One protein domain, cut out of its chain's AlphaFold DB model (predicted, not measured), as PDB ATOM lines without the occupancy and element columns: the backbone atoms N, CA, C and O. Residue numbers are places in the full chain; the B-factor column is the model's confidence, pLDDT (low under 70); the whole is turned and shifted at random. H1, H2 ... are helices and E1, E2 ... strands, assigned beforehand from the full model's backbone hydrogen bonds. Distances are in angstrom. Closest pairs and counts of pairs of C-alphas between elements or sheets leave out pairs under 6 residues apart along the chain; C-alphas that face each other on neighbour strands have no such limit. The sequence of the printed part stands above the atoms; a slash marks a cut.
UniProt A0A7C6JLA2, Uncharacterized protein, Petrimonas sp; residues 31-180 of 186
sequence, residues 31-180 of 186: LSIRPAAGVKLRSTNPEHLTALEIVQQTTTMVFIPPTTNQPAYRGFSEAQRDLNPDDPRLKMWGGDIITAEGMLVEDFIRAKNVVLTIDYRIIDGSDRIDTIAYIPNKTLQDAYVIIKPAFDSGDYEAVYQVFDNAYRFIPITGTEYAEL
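This is residues 31 to 180 of the 186 residues of an uncharacterized protein of Petrimonas sp (UniProt A0A7C6JLA2). A seven-stranded sheet curls like part of a barrel, left open between E3 and E4, with the short helix H1 packed at one end of its hollow. A hairpin of two helices, H3 and H4, extends the body, with H4 over the outer face along E1 and E4; H5 covers E6, and the loop tip at residues 122 to 127 sticks out. The printed part has 150 residues, with elements in the order E1 H1 E2 E3 E4 H2 E5 E6 H3 H4 E7 H5; the sheet runs E3 E2 E5 E6 E7 E1 E4, mixed. The class is mixed, helices and strands; the whole is compact, with a radius of gyration of the C-alphas of 15.3 A and spans of 48 by 35 by 29 A.

E1, residues 31 to 35, begins at C-alpha 31 (99.496, 121.283, 84.887). H1 is residues 51 to 57, E2 60 to 64, E3 72 to 75, E4 89 to 93 and H2 106 to 109. E5, residues 112 to 117, is 15.2 A long; E6 is residues 131 to 135. H3, residues 137 to 152, is 22.4 A long, with a kink of 31 degrees near residue 146. H4, residues 156 to 166, is 15.3 A long. E7 is residues 168 to 171, and H5, residues 174 to 180, ends at C-alpha 180 (115.469, 124.494, 106.820).

The sheet is strongly twisted. E1 and E4 are antiparallel, N 33 to O 90 being 2.8 A. E7 and E1 are parallel, N 169 to O 34 being 2.9 A. E6 and E7 are antiparallel, N 170 to O 134 being 2.9 A. E5 and E6 form a hairpin, with N 116 to O 133 at 2.8 A, and E2 and E3 form another, with N 61 to O 74 at 2.8 A; E2 and E5 are antiparallel neighbours, with N 62 to O 115 at 2.9 A. H1 is on the sheet at a height of 7.3 A; its closest C-alphas to E4 are those of Val 55 and Leu 90, 6.0 A apart. H4 is on the opposite face, at a height of 10.6 A, over E1 and E4; the closest C-alphas of H4 and E1 are those of Asp 164 and Ser 32, 5.4 A. H3 touches H4 in a helical hairpin, a shallow tilt of 11 degrees, opposite ways; the closest C-alphas are those of Ile 147 and Val 159, 5.0 A. H5 is over E6 at a height of 9.4 A, the closest C-alphas being those of Gly 174 and Thr 131, 4.6 A. H2 only grazes the sheet with residues 107 to 108, and H3 with 137 to 141. Every O i to N i+4 pair is within hydrogen-bond range in H1, H4 and H5, and 10 of 12 in H3; H2 is too short for one.

The C-alphas of Asp 124 and Ser 153, 51.0 A apart, are the two farthest apart. The printed part has no cut. The links E1 to H1, E3 to E4, E4 to H2 and E5 to E6 are long. Mean pLDDT of the printed part is 89.2; residues 41 to 47 and 119 to 129 include the 18 under 70.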
ATOM      1  N   LEU A  31      98.098 121.441  84.520       94.88
ATOM      2  CA  LEU A  31      99.496 121.283  84.887       94.88
ATOM      3  C   LEU A  31      99.609 120.508  86.193       94.88
ATOM      4  O   LEU A  31      98.638 120.380  86.931       94.88
ATOM      5  N   SER A  32     100.774 119.952  86.484       96.69
ATOM      6  CA  SER A  32     100.965 118.996  87.569       96.69
ATOM      7  C   SER A  32     102.180 119.331  88.424       96.69
ATOM      8  O   SER A  32     103.309 119.387  87.939       96.69
ATOM      9  N   ILE A  33     101.959 119.422  89.732       97.88
ATOM     10  CA  ILE A  33     103.011 119.366  90.744       97.88
ATOM     11  C   ILE A  33     103.157 117.898  91.161       97.88
ATOM     12  O   ILE A  33     102.211 117.285  91.663       97.88
ATOM     13  N   ARG A  34     104.340 117.328  90.920       96.38
ATOM     14  CA  ARG A  34     104.651 115.900  91.131       96.38
ATOM     15  C   ARG A  34     105.641 115.713  92.289       96.38
ATOM     16  O   ARG A  34     106.331 116.669  92.641       96.38
ATOM     17  N   PRO A  35     105.776 114.517  92.878       96.00
ATOM     18  CA  PRO A  35     106.856 114.249  93.825       96.00
ATOM     19  C   PRO A  35     108.236 114.384  93.163       96.00
ATOM     20  O   PRO A  35     108.421 114.020  92.000       96.00
ATOM     21  N   ALA A  36     109.225 114.886  93.903       94.50
ATOM     22  CA  ALA A  36     110.617 114.885  93.459       94.50
ATOM     23  C   ALA A  36     111.175 113.455  93.316       94.50
ATOM     24  O   ALA A  36     110.709 112.511  93.960       94.50
ATOM     25  N   ALA A  37     112.215 113.288  92.495       89.19
ATOM     26  CA  ALA A  37     112.877 111.997  92.331       89.19
ATOM     27  C   ALA A  37     113.398 111.462  93.679       89.19
ATOM     28  O   ALA A  37     114.005 112.190  94.461       89.19
ATOM     29  N   GLY A  38     113.160 110.177  93.950       84.12
ATOM     30  CA  GLY A  38     113.551 109.531  95.208       84.12
ATOM     31  C   GLY A  38     112.568 109.725  96.366       84.12
ATOM     32  O   GLY A  38     112.719 109.058  97.392       84.12
ATOM     33  N   VAL A  39     111.530 110.560  96.211       82.31
ATOM     34  CA  VAL A  39     110.398 110.572  97.143       82.31
ATOM     35  C   VAL A  39     109.695 109.224  97.068       82.31
ATOM     36  O   VAL A  39     109.350 108.726  95.995       82.31
ATOM     37  N   LYS A  40     109.486 108.612  98.233       77.50
ATOM     38  CA  LYS A  40     108.807 107.326  98.311       77.50
ATOM     39  C   LYS A  40     107.332 107.493  97.948       77.50
ATOM     40  O   LYS A  40     106.599 108.243  98.593       77.50
ATOM     41  N   LEU A  41     106.887 106.722  96.961       69.44
ATOM     42  CA  LEU A  41     105.475 106.645  96.581       69.44
ATOM     43  C   LEU A  41     104.630 105.919  97.650       69.44
ATOM     44  O   LEU A  41     103.426 106.139  97.724       69.44
ATOM     45  N   ARG A  42     105.262 105.085  98.502       59.94
ATOM     46  CA  ARG A  42     104.656 104.320  99.617       59.94
ATOM     47  C   ARG A  42     105.574 104.331 100.863       59.94
ATOM     48  O   ARG A  42     106.789 104.222 100.701       59.94
ATOM     49  N   SER A  43     105.049 104.509 102.085       53.62
ATOM     50  CA  SER A  43     105.857 104.931 103.253       53.62
ATOM     51  C   SER A  43     106.354 103.740 104.059       53.62
ATOM     52  O   SER A  43     105.696 102.709 104.174       53.62
ATOM     53  N   THR A  44     107.540 103.924 104.640       50.25
ATOM     54  CA  THR A  44     108.077 103.122 105.746       50.25
ATOM     55  C   THR A  44     108.597 104.013 106.891       50.25
ATOM     56  O   THR A  44     109.326 103.517 107.746       50.25
ATOM     57  N   ASN A  45     108.331 105.328 106.865       56.41
ATOM     58  CA  ASN A  45     108.763 106.316 107.864       56.41
ATOM     59  C   ASN A  45     107.512 106.882 108.563       56.41
ATOM     60  O   ASN A  45     106.671 107.441 107.862       56.41
ATOM     61  N   PRO A  46     107.368 106.765 109.897       62.06
ATOM     62  CA  PRO A  46     106.190 107.278 110.597       62.06
ATOM     63  C   PRO A  46     106.067 108.810 110.576       62.06
ATOM     64  O   PRO A  46     104.973 109.313 110.804       62.06
ATOM     65  N   GLU A  47     107.150 109.552 110.315       69.94
ATOM     66  CA  GLU A  47     107.144 111.023 110.397       69.94
ATOM     67  C   GLU A  47     106.901 111.725 109.052       69.94
ATOM     68  O   GLU A  47     106.490 112.884 109.034       69.94
ATOM     69  N   HIS A  48     107.130 111.046 107.919       82.31
ATOM     70  CA  HIS A  48     106.949 111.624 106.583       82.31
ATOM     71  C   HIS A  48     105.868 110.886 105.805       82.31
ATOM     72  O   HIS A  48     105.939 109.668 105.614       82.31
ATOM     73  N   LEU A  49     104.912 111.657 105.294       87.38
ATOM     74  CA  LEU A  49     103.889 111.166 104.385       87.38
ATOM     75  C   LEU A  49     104.503 110.705 103.055       87.38
ATOM     76  O   LEU A  49     105.512 111.229 102.573       87.38
ATOM     77  N   THR A  50     103.856 109.726 102.439       90.38
ATOM     78  CA  THR A  50     104.106 109.334 101.048       90.38
ATOM     79  C   THR A  50     103.721 110.423 100.069       90.38
ATOM     80  O   THR A  50     102.909 111.292 100.376       90.38
ATOM     81  N   ALA A  51     104.205 110.310  98.831       93.56
ATOM     82  CA  ALA A  51     103.694 111.136  97.743       93.56
ATOM     83  C   ALA A  51     102.164 111.028  97.582       93.56
ATOM     84  O   ALA A  51     101.501 112.047  97.409       93.56
ATOM     85  N   LEU A  52     101.601 109.816  97.680       94.00
ATOM     86  CA  LEU A  52     100.158 109.602  97.546       94.00
ATOM     87  C   LEU A  52      99.379 110.261  98.690       94.00
ATOM     88  O   LEU A  52      98.405 110.964  98.440       94.00
ATOM     89  N   GLU A  53      99.830 110.088  99.931       91.50
ATOM     90  CA  GLU A  53      99.225 110.716 101.110       91.50
ATOM     91  C   GLU A  53      99.345 112.239 101.070       91.50
ATOM     92  O   GLU A  53      98.393 112.921 101.436       91.50
ATOM     93  N   ILE A  54     100.470 112.783 100.594       94.25
ATOM     94  CA  ILE A  54     100.632 114.230 100.417       94.25
ATOM     95  C   ILE A  54      99.590 114.751  99.438       94.25
ATOM     96  O   ILE A  54      98.875 115.697  99.761       94.25
ATOM     97  N   VAL A  55      99.455 114.129  98.266       96.19
ATOM     98  CA  VAL A  55      98.471 114.560  97.263       96.19
ATOM     99  C   VAL A  55      97.044 114.392  97.780       96.19
ATOM    100  O   VAL A  55      96.215 115.274  97.573       96.19
ATOM    101  N   GLN A  56      96.756 113.309  98.504       93.75
ATOM    102  CA  GLN A  56      95.446 113.061  99.104       93.75
ATOM    103  C   GLN A  56      95.068 114.115 100.153       93.75
ATOM    104  O   GLN A  56      93.927 114.590 100.169       93.75
ATOM    105  N   GLN A  57      96.013 114.477 101.022       91.62
ATOM    106  CA  GLN A  57      95.760 115.314 102.196       91.62
ATOM    107  C   GLN A  57      95.972 116.811 101.945       91.62
ATOM    108  O   GLN A  57      95.431 117.620 102.699       91.62
ATOM    109  N   THR A  58      96.711 117.198 100.900       94.00
ATOM    110  CA  THR A  58      96.955 118.614 100.590       94.00
ATOM    111  C   THR A  58      95.651 119.317 100.245       94.00
ATOM    112  O   THR A  58      94.999 118.997  99.251       94.00
ATOM    113  N   THR A  59      95.302 120.335 101.025       91.94
ATOM    114  CA  THR A  59      94.172 121.218 100.721       91.94
ATOM    115  C   THR A  59      94.628 122.577 100.233       91.94
ATOM    116  O   THR A  59      93.890 123.208  99.486       91.94
ATOM    117  N   THR A  60      95.821 123.024 100.628       93.31
ATOM    118  CA  THR A  60      96.291 124.383 100.364       93.31
ATOM    119  C   THR A  60      97.774 124.380 100.023       93.31
ATOM    120  O   THR A  60      98.580 123.701 100.657       93.31
ATOM    121  N   MET A  61      98.138 125.168  99.016       96.25
ATOM    122  CA  MET A  61      99.501 125.629  98.794       96.25
ATOM    123  C   MET A  61      99.636 127.038  99.359       96.25
ATOM    124  O   MET A  61      98.843 127.923  99.027       96.25
ATOM    125  N   VAL A  62     100.647 127.240 100.197       95.38
ATOM    126  CA  VAL A  62     101.019 128.550 100.740       95.38
ATOM    127  C   VAL A  62     102.327 128.975 100.102       95.38
ATOM    128  O   VAL A  62     103.247 128.170  99.973       95.38
ATOM    129  N   PHE A  63     102.415 130.233  99.693       96.19
ATOM    130  CA  PHE A  63     103.605 130.792  99.065       96.19
ATOM    131  C   PHE A  63     103.743 132.277  99.396       96.19
ATOM    132  O   PHE A  63     102.784 132.918  99.818       96.19
ATOM    133  N   ILE A  64     104.943 132.830  99.228       96.81
ATOM    134  CA  ILE A  64     105.230 134.249  99.459       96.81
ATOM    135  C   ILE A  64     105.503 134.918  98.106       96.81
ATOM    136  O   ILE A  64     106.591 134.718  97.554       96.81
ATOM    137  N   PRO A  65     104.564 135.716  97.571       97.44
ATOM    138  CA  PRO A  65     104.782 136.494  96.361       97.44
ATOM    139  C   PRO A  65     105.854 137.572  96.566       97.44
ATOM    140  O   PRO A  65     105.973 138.129  97.665       97.44
ATOM    141  N   PRO A  66     106.620 137.924  95.522       96.69
ATOM    142  CA  PRO A  66     107.598 139.003  95.590       96.69
ATOM    143  C   PRO A  66     106.961 140.393  95.741       96.69
ATOM    144  O   PRO A  66     107.604 141.271  96.314       96.69
ATOM    145  N   THR A  67     105.736 140.615  95.250       96.12
ATOM    146  CA  THR A  67     105.063 141.928  95.313       96.12
ATOM    147  C   THR A  67     104.591 142.283  96.719       96.12
ATOM    148  O   THR A  67     104.801 143.405  97.175       96.12
ATOM    149  N   THR A  68     103.961 141.336  97.417       95.88
ATOM    150  CA  THR A  68     103.378 141.565  98.747       95.88
ATOM    151  C   THR A  68     104.335 141.190  99.869       95.88
ATOM    152  O   THR A  68     104.267 141.766 100.954       95.88
ATOM    153  N   ASN A  69     105.217 140.213  99.632       95.19
ATOM    154  CA  ASN A  69     106.050 139.583 100.653       95.19
ATOM    155  C   ASN A  69     105.232 139.076 101.866       95.19
ATOM    156  O   ASN A  69     105.748 139.002 102.981       95.19
ATOM    157  N   GLN A  70     103.960 138.729 101.640       93.50
ATOM    158  CA  GLN A  70     103.029 138.152 102.614       93.50
ATOM    159  C   GLN A  70     102.513 136.796 102.115       93.50
ATOM    160  O   GLN A  70     102.485 136.583 100.906       93.50
ATOM    161  N   PRO A  71     102.082 135.881 103.001       93.12
ATOM    162  CA  PRO A  71     101.474 134.619 102.587       93.12
ATOM    163  C   PRO A  71     100.271 134.804 101.657       93.12
ATOM    164  O   PRO A  71      99.313 135.501 101.989       93.12
ATOM    165  N   ALA A  72     100.327 134.132 100.510       93.69
ATOM    166  CA  ALA A  72      99.217 133.903  99.602       93.69
ATOM    167  C   ALA A  72      98.834 132.417  99.628       93.69
ATOM    168  O   ALA A  72      99.665 131.549  99.910       93.69
ATOM    169  N   TYR A  73      97.564 132.138  99.336       93.69
ATOM    170  CA  TYR A  73      96.956 130.824  99.519       93.69
ATOM    171  C   TYR A  73      96.265 130.381  98.239       93.69
ATOM    172  O   TYR A  73      95.486 131.132  97.652       93.69
ATOM    173  N   ARG A  74      96.508 129.135  97.840       94.50
ATOM    174  CA  ARG A  74      95.847 128.494  96.705       94.50
ATOM    175  C   ARG A  74      95.288 127.152  97.156       94.50
ATOM    176  O   ARG A  74      96.048 126.232  97.445       94.50
ATOM    177  N   GLY A  75      93.964 127.037  97.229       93.62
ATOM    178  CA  GLY A  75      93.289 125.804  97.650       93.62
ATOM    179  C   GLY A  75      93.175 124.780  96.521       93.62
ATOM    180  O   GLY A  75      92.971 125.175  95.382       93.62
ATOM    181  N   PHE A  76      93.270 123.481  96.807       95.00
ATOM    182  CA  PHE A  76      93.041 122.377  95.868       95.00
ATOM    183  C   PHE A  76      91.718 121.678  96.163       95.00
ATOM    184  O   PHE A  76      91.516 121.144  97.261       95.00
ATOM    185  N   SER A  77      90.841 121.612  95.161       93.25
ATOM    186  CA  SER A  77      89.652 120.762  95.230       93.25
ATOM    187  C   SER A  77      90.022 119.280  95.108       93.25
ATOM    188  O   SER A  77      91.131 118.933  94.698       93.25
ATOM    189  N   GLU A  78      89.086 118.389  95.430       92.62
ATOM    190  CA  GLU A  78      89.282 116.942  95.274       92.62
ATOM    191  C   GLU A  78      89.612 116.553  93.826       92.62
ATOM    192  O   GLU A  78      90.509 115.749  93.594       92.62
ATOM    193  N   ALA A  79      88.972 117.192  92.838       93.69
ATOM    194  CA  ALA A  79      89.225 116.940  91.415       93.69
ATOM    195  C   ALA A  79      90.662 117.283  90.978       93.69
ATOM    196  O   ALA A  79      91.134 116.817  89.941       93.69
ATOM    197  N   GLN A  80      91.365 118.097  91.767       96.00
ATOM    198  CA  GLN A  80      92.746 118.484  91.509       96.00
ATOM    199  C   GLN A  80      93.765 117.581  92.207       96.00
ATOM    200  O   GLN A  80      94.963 117.809  92.076       96.00
ATOM    201  N   ARG A  81      93.318 116.547  92.921       96.44
ATOM    202  CA  ARG A  81      94.181 115.561  93.576       96.44
ATOM    203  C   ARG A  81      94.135 114.276  92.763       96.44
ATOM    204  O   ARG A  81      93.184 113.506  92.842       96.44
ATOM    205  N   ASP A  82      95.150 114.062  91.937       96.88
ATOM    206  CA  ASP A  82      95.287 112.835  91.162       96.88
ATOM    207  C   ASP A  82      95.908 111.746  92.039       96.88
ATOM    208  O   ASP A  82      97.097 111.791  92.354       96.88
ATOM    209  N   LEU A  83      95.081 110.792  92.469       95.44
ATOM    210  CA  LEU A  83      95.458 109.731  93.405       95.44
ATOM    211  C   LEU A  83      95.969 108.467  92.704       95.44
ATOM    212  O   LEU A  83      95.823 107.363  93.231       95.44
ATOM    213  N   ASN A  84      96.566 108.607  91.518       94.25
ATOM    214  CA  ASN A  84      97.279 107.505  90.889       94.25
ATOM    215  C   ASN A  84      98.422 107.035  91.818       94.25
ATOM    216  O   ASN A  84      99.313 107.823  92.134       94.25
ATOM    217  N   PRO A  85      98.432 105.767  92.268       87.38
ATOM    218  CA  PRO A  85      99.406 105.284  93.247       87.38
ATOM    219  C   PRO A  85     100.848 105.229  92.723       87.38
ATOM    220  O   PRO A  85     101.773 105.158  93.536       87.38
ATOM    221  N   ASP A  86     101.040 105.247  91.402       90.62
ATOM    222  CA  ASP A  86     102.355 105.186  90.760       90.62
ATOM    223  C   ASP A  86     102.854 106.572  90.322       90.62
ATOM    224  O   ASP A  86     104.050 106.765  90.111       90.62
ATOM    225  N   ASP A  87     101.950 107.550  90.216       92.44
ATOM    226  CA  ASP A  87     102.271 108.928  89.841       92.44
ATOM    227  C   ASP A  87     101.234 109.914  90.407       92.44
ATOM    228  O   ASP A  87     100.403 110.441  89.660       92.44
ATOM    229  N   PRO A  88     101.230 110.136  91.734       95.69
ATOM    230  CA  PRO A  88     100.273 111.025  92.372       95.69
ATOM    231  C   PRO A  88     100.626 112.488  92.080       95.69
ATOM    232  O   PRO A  88     101.793 112.885  92.157       95.69
ATOM    233  N   ARG A  89      99.621 113.319  91.773       96.94
ATOM    234  CA  ARG A  89      99.840 114.709  91.326       96.94
ATOM    235  C   ARG A  89      98.828 115.689  91.904       96.94
ATOM    236  O   ARG A  89      97.640 115.388  91.976       96.94
ATOM    237  N   LEU A  90      99.279 116.905  92.200       98.06
ATOM    238  CA  LEU A  90      98.386 118.049  92.391       98.06
ATOM    239  C   LEU A  90      98.235 118.807  91.075       98.06
ATOM    240  O   LEU A  90      99.230 119.220  90.480       98.06
ATOM    241  N   LYS A  91      96.994 118.983  90.622       97.12
ATOM    242  CA  LYS A  91      96.656 119.622  89.352       97.12
ATOM    243  C   LYS A  91      96.423 121.120  89.521       97.12
ATOM    244  O   LYS A  91      95.574 121.548  90.306       97.12
ATOM    245  N   MET A  92      97.128 121.902  88.723       95.44
ATOM    246  CA  MET A  92      96.983 123.348  88.580       95.44
ATOM    247  C   MET A  92      96.269 123.650  87.263       95.44
ATOM    248  O   MET A  92      96.394 122.897  86.295       95.44
ATOM    249  N   TRP A  93      95.526 124.747  87.214       92.38
ATOM    250  CA  TRP A  93      94.977 125.245  85.958       92.38
ATOM    251  C   TRP A  93      96.052 126.033  85.210       92.38
ATOM    252  O   TRP A  93      96.880 126.686  85.840       92.38
ATOM    253  N   GLY A  94      96.014 126.043  83.877       92.19
ATOM    254  CA  GLY A  94      96.869 126.923  83.071       92.19
ATOM    255  C   GLY A  94      96.733 128.387  83.497       92.19
ATOM    256  O   GLY A  94      97.739 129.076  83.631       92.19
ATOM    257  N   GLY A  95      95.509 128.792  83.862       92.31
ATOM    258  CA  GLY A  95      95.167 130.092  84.453       92.31
ATOM    259  C   GLY A  95      95.948 130.477  85.714       92.31
ATOM    260  O   GLY A  95      96.117 131.663  85.983       92.31
ATOM    261  N   ASP A  96      96.444 129.495  86.476       93.25
ATOM    262  CA  ASP A  96      97.288 129.746  87.650       93.25
ATOM    263  C   ASP A  96      98.719 130.174  87.252       93.25
ATOM    264  O   ASP A  96      99.456 130.706  88.082       93.25
ATOM    265  N   ILE A  97      99.126 129.926  85.999       95.69
ATOM    266  CA  ILE A  97     100.465 130.211  85.454       95.69
ATOM    267  C   ILE A  97     100.423 131.370  84.463       95.69
ATOM    268  O   ILE A  97     101.256 132.273  84.535       95.69
ATOM    269  N   ILE A  98      99.453 131.358  83.551       95.12
ATOM    270  CA  ILE A  98      99.202 132.406  82.564       95.12
ATOM    271  C   ILE A  98      97.704 132.708  82.592       95.12
ATOM    272  O   ILE A  98      96.896 131.809  82.374       95.12
ATOM    273  N   THR A  99      97.320 133.959  82.855       92.62
ATOM    274  CA  THR A  99      95.905 134.352  82.928       92.62
ATOM    275  C   THR A  99      95.203 134.183  81.577       92.62
ATOM    276  O   THR A  99      95.846 134.083  80.531       92.62
ATOM    277  N   ALA A 100      93.868 134.200  81.573       87.56
ATOM    278  CA  ALA A 100      93.082 134.112  80.338       87.56
ATOM    279  C   ALA A 100      93.375 135.266  79.355       87.56
ATOM    280  O   ALA A 100      93.214 135.109  78.146       87.56
ATOM    281  N   GLU A 101      93.844 136.406  79.865       89.06
ATOM    282  CA  GLU A 101      94.286 137.572  79.093       89.06
ATOM    283  C   GLU A 101      95.720 137.424  78.552       89.06
ATOM    284  O   GLU A 101      96.228 138.336  77.902       89.06
ATOM    285  N   GLY A 102      96.385 136.294  78.811       90.94
ATOM    286  CA  GLY A 102      97.740 136.014  78.348       90.94
ATOM    287  C   GLY A 102      98.834 136.653  79.201       90.94
ATOM    288  O   GLY A 102      99.928 136.875  78.694       90.94
ATOM    289  N   MET A 103      98.570 136.971  80.473       93.88
ATOM    290  CA  MET A 103      99.578 137.543  81.375       93.88
ATOM    291  C   MET A 103     100.241 136.461  82.226       93.88
ATOM    292  O   MET A 103      99.553 135.663  82.854       93.88
ATOM    293  N   LEU A 104     101.574 136.458  82.311       96.12
ATOM    294  CA  LEU A 104     102.293 135.574  83.228       96.12
ATOM    295  C   LEU A 104     101.957 135.936  84.682       96.12
ATOM    296  O   LEU A 104     102.074 137.095  85.086       96.12
ATOM    297  N   VAL A 105     101.596 134.940  85.490       96.31
ATOM    298  CA  VAL A 105     101.320 135.098  86.925       96.31
ATOM    299  C   VAL A 105     102.649 135.149  87.689       96.31
ATOM    300  O   VAL A 105     103.044 134.227  88.404       96.31
ATOM    301  N   GLU A 106     103.372 136.256  87.510       96.12
ATOM    302  CA  GLU A 106     104.707 136.510  88.076       96.12
ATOM    303  C   GLU A 106     104.748 136.341  89.605       96.12
ATOM    304  O   GLU A 106     105.743 135.871  90.155       96.12
ATOM    305  N   ASP A 107     103.649 136.658  90.292       95.38
ATOM    306  CA  ASP A 107     103.547 136.524  91.747       95.38
ATOM    307  C   ASP A 107     103.573 135.084  92.250       95.38
ATOM    308  O   ASP A 107     104.010 134.836  93.376       95.38
ATOM    309  N   PHE A 108     103.150 134.137  91.417       96.06
ATOM    310  CA  PHE A 108     103.268 132.719  91.717       96.06
ATOM    311  C   PHE A 108     104.584 132.146  91.188       96.06
ATOM    312  O   PHE A 108     105.309 131.481  91.928       96.06
ATOM    313  N   ILE A 109     104.943 132.437  89.934       95.94
ATOM    314  CA  ILE A 109     106.137 131.851  89.306       95.94
ATOM    315  C   ILE A 109     107.427 132.253  90.031       95.94
ATOM    316  O   ILE A 109     108.325 131.428  90.188       95.94
ATOM    317  N   ARG A 110     107.508 133.489  90.533       96.31
ATOM    318  CA  ARG A 110     108.658 133.989  91.304       96.31
ATOM    319  C   ARG A 110     108.468 133.898  92.812       96.31
ATOM    320  O   ARG A 110     109.232 134.517  93.560       96.31
ATOM    321  N   ALA A 111     107.437 133.197  93.271       96.75
ATOM    322  CA  ALA A 111     107.196 133.059  94.691       96.75
ATOM    323  C   ALA A 111     108.387 132.397  95.394       96.75
ATOM    324  O   ALA A 111     109.229 131.725  94.795       96.75
ATOM    325  N   LYS A 112     108.440 132.573  96.709       96.12
ATOM    326  CA  LYS A 112     109.350 131.842  97.588       96.12
ATOM    327  C   LYS A 112     108.563 131.126  98.667       96.12
ATOM    328  O   LYS A 112     107.414 131.462  98.949       96.12
ATOM    329  N   ASN A 113     109.233 130.199  99.330       96.06
ATOM    330  CA  ASN A 113     108.730 129.460 100.472       96.06
ATOM    331  C   ASN A 113     107.414 128.728 100.176       96.06
ATOM    332  O   ASN A 113     106.465 128.837 100.951       96.06
ATOM    333  N   VAL A 114     107.363 128.008  99.052       97.44
ATOM    334  CA  VAL A 114     106.175 127.250  98.655       97.44
ATOM    335  C   VAL A 114     106.056 125.981  99.488       97.44
ATOM    336  O   VAL A 114     106.920 125.106  99.422       97.44
ATOM    337  N   VAL A 115     104.962 125.866 100.234       96.94
ATOM    338  CA  VAL A 115     104.629 124.696 101.050       96.94
ATOM    339  C   VAL A 115     103.252 124.153 100.704       96.94
ATOM    340  O   VAL A 115     102.341 124.903 100.359       96.94
ATOM    341  N   LEU A 116     103.110 122.837 100.818       96.88
ATOM    342  CA  LEU A 116     101.842 122.126 100.748       96.88
ATOM    343  C   LEU A 116     101.401 121.782 102.161       96.88
ATOM    344  O   LEU A 116     102.206 121.334 102.987       96.88
ATOM    345  N   THR A 117     100.124 122.000 102.432       92.62
ATOM    346  CA  THR A 117      99.587 121.930 103.782       92.62
ATOM    347  C   THR A 117      98.314 121.108 103.785       92.62
ATOM    348  O   THR A 117      97.525 121.122 102.830       92.62
ATOM    349  N   ILE A 118      98.109 120.399 104.886       87.06
ATOM    350  CA  ILE A 118      96.774 119.937 105.248       87.06
ATOM    351  C   ILE A 118      96.020 121.162 105.770       87.06
ATOM    352  O   ILE A 118      96.634 122.128 106.224       87.06
ATOM    353  N   ASP A 119      94.706 121.144 105.601       67.88
ATOM    354  CA  ASP A 119      93.740 122.173 105.977       67.88
ATOM    355  C   ASP A 119      94.096 122.978 107.236       67.88
ATOM    356  O   ASP A 119      94.671 122.450 108.189       67.88
ATOM    357  N   TYR A 120      93.669 124.245 107.240       53.06
ATOM    358  CA  TYR A 120      93.661 125.156 108.383       53.06
ATOM    359  C   TYR A 120      92.691 124.606 109.435       53.06
ATOM    360  O   TYR A 120      91.573 125.076 109.626       53.06
ATOM    361  N   ARG A 121      93.080 123.526 110.102       46.88
ATOM    362  CA  ARG A 121      92.380 123.073 111.289       46.88
ATOM    363  C   ARG A 121      92.978 123.850 112.439       46.88
ATOM    364  O   ARG A 121      94.153 123.698 112.760       46.88
ATOM    365  N   ILE A 122      92.142 124.666 113.069       44.50
ATOM    366  CA  ILE A 122      92.360 125.063 114.453       44.50
ATOM    367  C   ILE A 122      92.370 123.758 115.261       44.50
ATOM    368  O   ILE A 122      91.325 123.255 115.671       44.50
ATOM    369  N   ILE A 123      93.548 123.163 115.423       42.91
ATOM    370  CA  ILE A 123      93.776 122.106 116.399       42.91
ATOM    371  C   ILE A 123      94.061 122.844 117.708       42.91
ATOM    372  O   ILE A 123      94.987 123.656 117.797       42.91
ATOM    373  N   ASP A 124      93.198 122.626 118.698       48.91
ATOM    374  CA  ASP A 124      93.331 123.152 120.062       48.91
ATOM    375  C   ASP A 124      93.416 124.687 120.185       48.91
ATOM    376  O   ASP A 124      94.098 125.217 121.059       48.91
ATOM    377  N   GLY A 125      92.725 125.434 119.317       46.81
ATOM    378  CA  GLY A 125      92.739 126.903 119.372       46.81
ATOM    379  C   GLY A 125      94.020 127.540 118.819       46.81
ATOM    380  O   GLY A 125      94.218 128.739 119.002       46.81
ATOM    381  N   SER A 126      94.883 126.759 118.155       46.28
ATOM    382  CA  SER A 126      96.120 127.240 117.539       46.28
ATOM    383  C   SER A 126      96.091 127.098 116.016       46.28
ATOM    384  O   SER A 126      95.749 126.042 115.483       46.28
ATOM    385  N   ASP A 127      96.471 128.170 115.318       49.09
ATOM    386  CA  ASP A 127      96.680 128.182 113.869       49.09
ATOM    387  C   ASP A 127      97.916 127.341 113.532       49.09
ATOM    388  O   ASP A 127      99.041 127.845 113.477       49.09
ATOM    389  N   ARG A 128      97.738 126.035 113.339       54.47
ATOM    390  CA  ARG A 128      98.816 125.167 112.859       54.47
ATOM    391  C   ARG A 128      98.555 124.827 111.406       54.47
ATOM    392  O   ARG A 128      97.771 123.948 111.075       54.47
ATOM    393  N   ILE A 129      99.231 125.564 110.531       60.22
ATOM    394  CA  ILE A 129      99.423 125.138 109.152       60.22
ATOM    395  C   ILE A 129     100.389 123.953 109.200       60.22
ATOM    396  O   ILE A 129     101.607 124.134 109.300       60.22
ATOM    397  N   ASP A 130      99.852 122.737 109.161       78.25
ATOM    398  CA  ASP A 130     100.669 121.530 109.106       78.25
ATOM    399  C   ASP A 130     101.253 121.395 107.698       78.25
ATOM    400  O   ASP A 130     100.641 120.863 106.768       78.25
ATOM    401  N   THR A 131     102.456 121.950 107.538       91.31
ATOM    402  CA  THR A 131     103.287 121.744 106.352       91.31
ATOM    403  C   THR A 131     103.646 120.268 106.264       91.31
ATOM    404  O   THR A 131     104.214 119.714 107.207       91.31
ATOM    405  N   ILE A 132     103.314 119.667 105.125       93.44
ATOM    406  CA  ILE A 132     103.539 118.246 104.829       93.44
ATOM    407  C   ILE A 132     104.478 118.023 103.642       93.44
ATOM    408  O   ILE A 132     105.007 116.926 103.454       93.44
ATOM    409  N   ALA A 133     104.696 119.060 102.834       96.12
ATOM    410  CA  ALA A 133     105.691 119.068 101.777       96.12
ATOM    411  C   ALA A 133     106.076 120.505 101.407       96.12
ATOM    412  O   ALA A 133     105.377 121.457 101.747       96.12
ATOM    413  N   TYR A 134     107.169 120.661 100.668       97.31
ATOM    414  CA  TYR A 134     107.599 121.949 100.130       97.31
ATOM    415  C   TYR A 134     108.177 121.804  98.723       97.31
ATOM    416  O   TYR A 134     108.559 120.706  98.312       97.31
ATOM    417  N   ILE A 135     108.243 122.917  97.992       98.06
ATOM    418  CA  ILE A 135     108.985 123.031  96.733       98.06
ATOM    419  C   ILE A 135     110.203 123.928  97.009       98.06
ATOM    420  O   ILE A 135     110.007 125.065  97.445       98.06
ATOM    421  N   PRO A 136     111.446 123.455  96.782       97.12
ATOM    422  CA  PRO A 136     112.649 124.244  97.057       97.12
ATOM    423  C   PRO A 136     112.660 125.585  96.317       97.12
ATOM    424  O   PRO A 136     112.339 125.633  95.129       97.12
ATOM    425  N   ASN A 137     113.126 126.663  96.954       96.44
ATOM    426  CA  ASN A 137     113.197 127.985  96.314       96.44
ATOM    427  C   ASN A 137     114.060 127.955  95.055       96.44
ATOM    428  O   ASN A 137     113.743 128.605  94.060       96.44
ATOM    429  N   LYS A 138     115.144 127.171  95.089       95.19
ATOM    430  CA  LYS A 138     116.030 127.002  93.939       95.19
ATOM    431  C   LYS A 138     115.295 126.452  92.712       95.19
ATOM    432  O   LYS A 138     115.559 126.914  91.609       95.19
ATOM    433  N   THR A 139     114.341 125.540  92.900       95.12
ATOM    434  CA  THR A 139     113.504 125.020  91.811       95.12
ATOM    435  C   THR A 139     112.723 126.140  91.127       95.12
ATOM    436  O   THR A 139     112.709 126.208  89.902       95.12
ATOM    437  N   LEU A 140     112.106 127.037  91.904       95.25
ATOM    438  CA  LEU A 140     111.338 128.161  91.362       95.25
ATOM    439  C   LEU A 140     112.246 129.166  90.647       95.25
ATOM    440  O   LEU A 140     111.926 129.626  89.555       95.25
ATOM    441  N   GLN A 141     113.403 129.471  91.236       95.88
ATOM    442  CA  GLN A 141     114.389 130.378  90.647       95.88
ATOM    443  C   GLN A 141     114.916 129.849  89.308       95.88
ATOM    444  O   GLN A 141     114.932 130.587  88.325       95.88
ATOM    445  N   ASP A 142     115.302 128.573  89.256       96.19
ATOM    446  CA  ASP A 142     115.822 127.943  88.043       96.19
ATOM    447  C   ASP A 142     114.730 127.830  86.964       96.19
ATOM    448  O   ASP A 142     114.988 128.107  85.793       96.19
ATOM    449  N   ALA A 143     113.494 127.488  87.351       96.44
ATOM    450  CA  ALA A 143     112.362 127.441  86.429       96.44
ATOM    451  C   ALA A 143     112.045 128.825  85.842       96.44
ATOM    452  O   ALA A 143     111.836 128.939  84.636       96.44
ATOM    453  N   TYR A 144     112.059 129.885  86.660       97.00
ATOM    454  CA  TYR A 144     111.756 131.244  86.203       97.00
ATOM    455  C   TYR A 144     112.715 131.735  85.113       97.00
ATOM    456  O   TYR A 144     112.275 132.348  84.140       97.00
ATOM    457  N   VAL A 145     114.010 131.418  85.239       97.62
ATOM    458  CA  VAL A 145     115.039 131.771  84.242       97.62
ATOM    459  C   VAL A 145     114.704 131.222  82.851       97.62
ATOM    460  O   VAL A 145     115.098 131.823  81.854       97.62
ATOM    461  N   ILE A 146     113.955 130.119  82.771       97.50
ATOM    462  CA  ILE A 146     113.548 129.486  81.512       97.50
ATOM    463  C   ILE A 146     112.129 129.918  81.110       97.50
ATOM    464  O   ILE A 146     111.884 130.219  79.941       97.50
ATOM    465  N   ILE A 147     111.203 129.996  82.071       97.19
ATOM    466  CA  ILE A 147     109.806 130.392  81.843       97.19
ATOM    467  C   ILE A 147     109.723 131.802  81.265       97.19
ATOM    468  O   ILE A 147     108.973 132.022  80.318       97.19
ATOM    469  N   LYS A 148     110.481 132.763  81.809       97.31
ATOM    470  CA  LYS A 148     110.348 134.162  81.398       97.31
ATOM    471  C   LYS A 148     110.723 134.386  79.924       97.31
ATOM    472  O   LYS A 148     109.903 134.961  79.214       97.31
ATOM    473  N   PRO A 149     111.875 133.899  79.417       96.75
ATOM    474  CA  PRO A 149     112.183 133.985  77.989       96.75
ATOM    475  C   PRO A 149     111.186 133.241  77.093       96.75
ATOM    476  O   PRO A 149     110.826 133.760  76.039       96.75
ATOM    477  N   ALA A 150     110.722 132.052  77.503       95.88
ATOM    478  CA  ALA A 150     109.717 131.298  76.752       95.88
ATOM    479  C   ALA A 150     108.420 132.110  76.604       95.88
ATOM    480  O   ALA A 150     107.954 132.333  75.486       95.88
ATOM    481  N   PHE A 151     107.920 132.658  77.714       95.94
ATOM    482  CA  PHE A 151     106.756 133.537  77.739       95.94
ATOM    483  C   PHE A 151     106.948 134.787  76.863       95.94
ATOM    484  O   PHE A 151     106.097 135.076  76.027       95.94
ATOM    485  N   ASP A 152     108.083 135.486  76.984       95.62
ATOM    486  CA  ASP A 152     108.383 136.697  76.197       95.62
ATOM    487  C   ASP A 152     108.460 136.428  74.687       95.62
ATOM    488  O   ASP A 152     108.230 137.323  73.873       95.62
ATOM    489  N   SER A 153     108.777 135.189  74.307       94.38
ATOM    490  CA  SER A 153     108.802 134.736  72.917       94.38
ATOM    491  C   SER A 153     107.451 134.226  72.394       94.38
ATOM    492  O   SER A 153     107.350 133.917  71.204       94.38
ATOM    493  N   GLY A 154     106.426 134.165  73.253       92.44
ATOM    494  CA  GLY A 154     105.097 133.628  72.945       92.44
ATOM    495  C   GLY A 154     104.999 132.099  72.988       92.44
ATOM    496  O   GLY A 154     103.987 131.553  72.561       92.44
ATOM    497  N   ASP A 155     106.017 131.394  73.488       93.94
ATOM    498  CA  ASP A 155     106.039 129.929  73.557       93.94
ATOM    499  C   ASP A 155     105.383 129.427  74.852       93.94
ATOM    500  O   ASP A 155     106.038 129.025  75.820       93.94
ATOM    501  N   TYR A 156     104.051 129.504  74.902       92.31
ATOM    502  CA  TYR A 156     103.281 129.094  76.081       92.31
ATOM    503  C   TYR A 156     103.349 127.589  76.343       92.31
ATOM    504  O   TYR A 156     103.273 127.167  77.497       92.31
ATOM    505  N   GLU A 157     103.535 126.780  75.300       92.12
ATOM    506  CA  GLU A 157     103.746 125.345  75.464       92.12
ATOM    507  C   GLU A 157     105.041 125.083  76.240       92.12
ATOM    508  O   GLU A 157     105.022 124.337  77.221       92.12
ATOM    509  N   ALA A 158     106.143 125.755  75.887       94.44
ATOM    510  CA  ALA A 158     107.386 125.644  76.640       94.44
ATOM    511  C   ALA A 158     107.233 126.125  78.092       94.44
ATOM    512  O   ALA A 158     107.748 125.474  79.002       94.44
ATOM    513  N   VAL A 159     106.483 127.207  78.347       95.81
ATOM    514  CA  VAL A 159     106.179 127.653  79.724       95.81
ATOM    515  C   VAL A 159     105.509 126.533  80.524       95.81
ATOM    516  O   VAL A 159     105.955 126.198  81.626       95.81
ATOM    517  N   TYR A 160     104.467 125.927  79.957       94.94
ATOM    518  CA  TYR A 160     103.735 124.829  80.577       94.94
ATOM    519  C   TYR A 160     104.617 123.601  80.799       94.94
ATOM    520  O   TYR A 160     104.623 123.060  81.901       94.94
ATOM    521  N   GLN A 161     105.425 123.204  79.813       94.75
ATOM    522  CA  GLN A 161     106.351 122.077  79.936       94.75
ATOM    523  C   GLN A 161     107.412 122.307  81.021       94.75
ATOM    524  O   GLN A 161     107.720 121.391  81.788       94.75
ATOM    525  N   VAL A 162     107.973 123.517  81.124       96.69
ATOM    526  CA  VAL A 162     108.945 123.849  82.177       96.69
ATOM    527  C   VAL A 162     108.294 123.739  83.548       96.69
ATOM    528  O   VAL A 162     108.868 123.104  84.435       96.69
ATOM    529  N   PHE A 163     107.090 124.290  83.721       95.81
ATOM    530  CA  PHE A 163     106.345 124.156  84.970       95.81
ATOM    531  C   PHE A 163     106.112 122.681  85.318       95.81
ATOM    532  O   PHE A 163     106.489 122.223  86.403       95.81
ATOM    533  N   ASP A 164     105.570 121.919  84.365       94.81
ATOM    534  CA  ASP A 164     105.217 120.514  84.545       94.81
ATOM    535  C   ASP A 164     106.420 119.638  84.879       94.81
ATOM    536  O   ASP A 164     106.252 118.598  85.515       94.81
ATOM    537  N   ASN A 165     107.629 120.048  84.493       93.88
ATOM    538  CA  ASN A 165     108.875 119.340  84.767       93.88
ATOM    539  C   ASN A 165     109.560 119.787  86.062       93.88
ATOM    540  O   ASN A 165     110.064 118.941  86.806       93.88
ATOM    541  N   ALA A 166     109.577 121.088  86.345       94.75
ATOM    542  CA  ALA A 166     110.363 121.646  87.437       94.75
ATOM    543  C   ALA A 166     109.641 121.578  88.786       94.75
ATOM    544  O   ALA A 166     110.270 121.264  89.794       94.75
ATOM    545  N   TYR A 167     108.332 121.838  88.834       95.75
ATOM    546  CA  TYR A 167     107.617 121.996  90.101       95.75
ATOM    547  C   TYR A 167     107.413 120.629  90.758       95.75
ATOM    548  O   TYR A 167     106.567 119.816  90.360       95.75
ATOM    549  N   ARG A 168     108.272 120.349  91.742       96.75
ATOM    550  CA  ARG A 168     108.380 119.057  92.413       96.75
ATOM    551  C   ARG A 168     108.377 119.221  93.924       96.75
ATOM    552  O   ARG A 168     109.195 119.971  94.453       96.75
ATOM    553  N   PHE A 169     107.484 118.511  94.607       97.44
ATOM    554  CA  PHE A 169     107.385 118.580  96.064       97.44
ATOM    555  C   PHE A 169     108.267 117.533  96.755       97.44
ATOM    556  O   PHE A 169     108.483 116.430  96.245       97.44
ATOM    557  N   ILE A 170     108.742 117.875  97.952       95.31
ATOM    558  CA  ILE A 170     109.514 117.007  98.844       95.31
ATOM    559  C   ILE A 170     108.765 116.915 100.183       95.31
ATOM    560  O   ILE A 170     108.447 117.968 100.741       95.31
ATOM    561  N   PRO A 171     108.483 115.703 100.709       94.00
ATOM    562  CA  PRO A 171     107.892 115.524 102.035       94.00
ATOM    563  C   PRO A 171     108.716 116.217 103.120       94.00
ATOM    564  O   PRO A 171     109.943 116.102 103.134       94.00
ATOM    565  N   ILE A 172     108.046 116.919 104.030       92.44
ATOM    566  CA  ILE A 172     108.674 117.570 105.183       92.44
ATOM    567  C   ILE A 172     107.617 117.848 106.250       92.44
ATOM    568  O   ILE A 172     106.452 118.042 105.917       92.44
ATOM    569  N   THR A 173     108.006 117.928 107.518       89.25
ATOM    570  CA  THR A 173     107.144 118.467 108.581       89.25
ATOM    571  C   THR A 173     107.301 119.987 108.717       89.25
ATOM    572  O   THR A 173     108.330 120.561 108.356       89.25
ATOM    573  N   GLY A 174     106.324 120.668 109.325       87.50
ATOM    574  CA  GLY A 174     106.438 122.106 109.618       87.50
ATOM    575  C   GLY A 174     107.650 122.476 110.480       87.50
ATOM    576  O   GLY A 174     108.305 123.486 110.220       87.50
ATOM    577  N   THR A 175     108.006 121.640 111.459       88.69
ATOM    578  CA  THR A 175     109.191 121.856 112.306       88.69
ATOM    579  C   THR A 175     110.485 121.767 111.498       88.69
ATOM    580  O   THR A 175     111.348 122.638 111.620       88.69
ATOM    581  N   GLU A 176     110.624 120.743 110.653       90.94
ATOM    582  CA  GLU A 176     111.798 120.577 109.787       90.94
ATOM    583  C   GLU A 176     111.904 121.709 108.764       90.94
ATOM    584  O   GLU A 176     112.998 122.217 108.524       90.94
ATOM    585  N   TYR A 177     110.779 122.145 108.192       92.94
ATOM    586  CA  TYR A 177     110.767 123.244 107.233       92.94
ATOM    587  C   TYR A 177     111.180 124.573 107.874       92.94
ATOM    588  O   TYR A 177     112.019 125.287 107.325       92.94
ATOM    589  N   ALA A 178     110.679 124.880 109.074       91.81
ATOM    590  CA  ALA A 178     111.101 126.067 109.815       91.81
ATOM    591  C   ALA A 178     112.614 126.058 110.103       91.81
ATOM    592  O   ALA A 178     113.275 127.097 110.046       91.81
ATOM    593  N   GLU A 179     113.186 124.889 110.388       93.12
ATOM    594  CA  GLU A 179     114.627 124.731 110.581       93.12
ATOM    595  C   GLU A 179     115.410 124.879 109.264       93.12
ATOM    596  O   GLU A 179     116.424 125.578 109.219       93.12
ATOM    597  N   LEU A 180     114.906 124.317 108.161       94.19
ATOM    598  CA  LEU A 180     115.469 124.494 106.820       94.19
ATOM    599  C   LEU A 180     115.538 125.982 106.429       94.19
ATOM    600  O   LEU A 180     116.552 126.445 105.898       94.19
TER     601      LEU A 180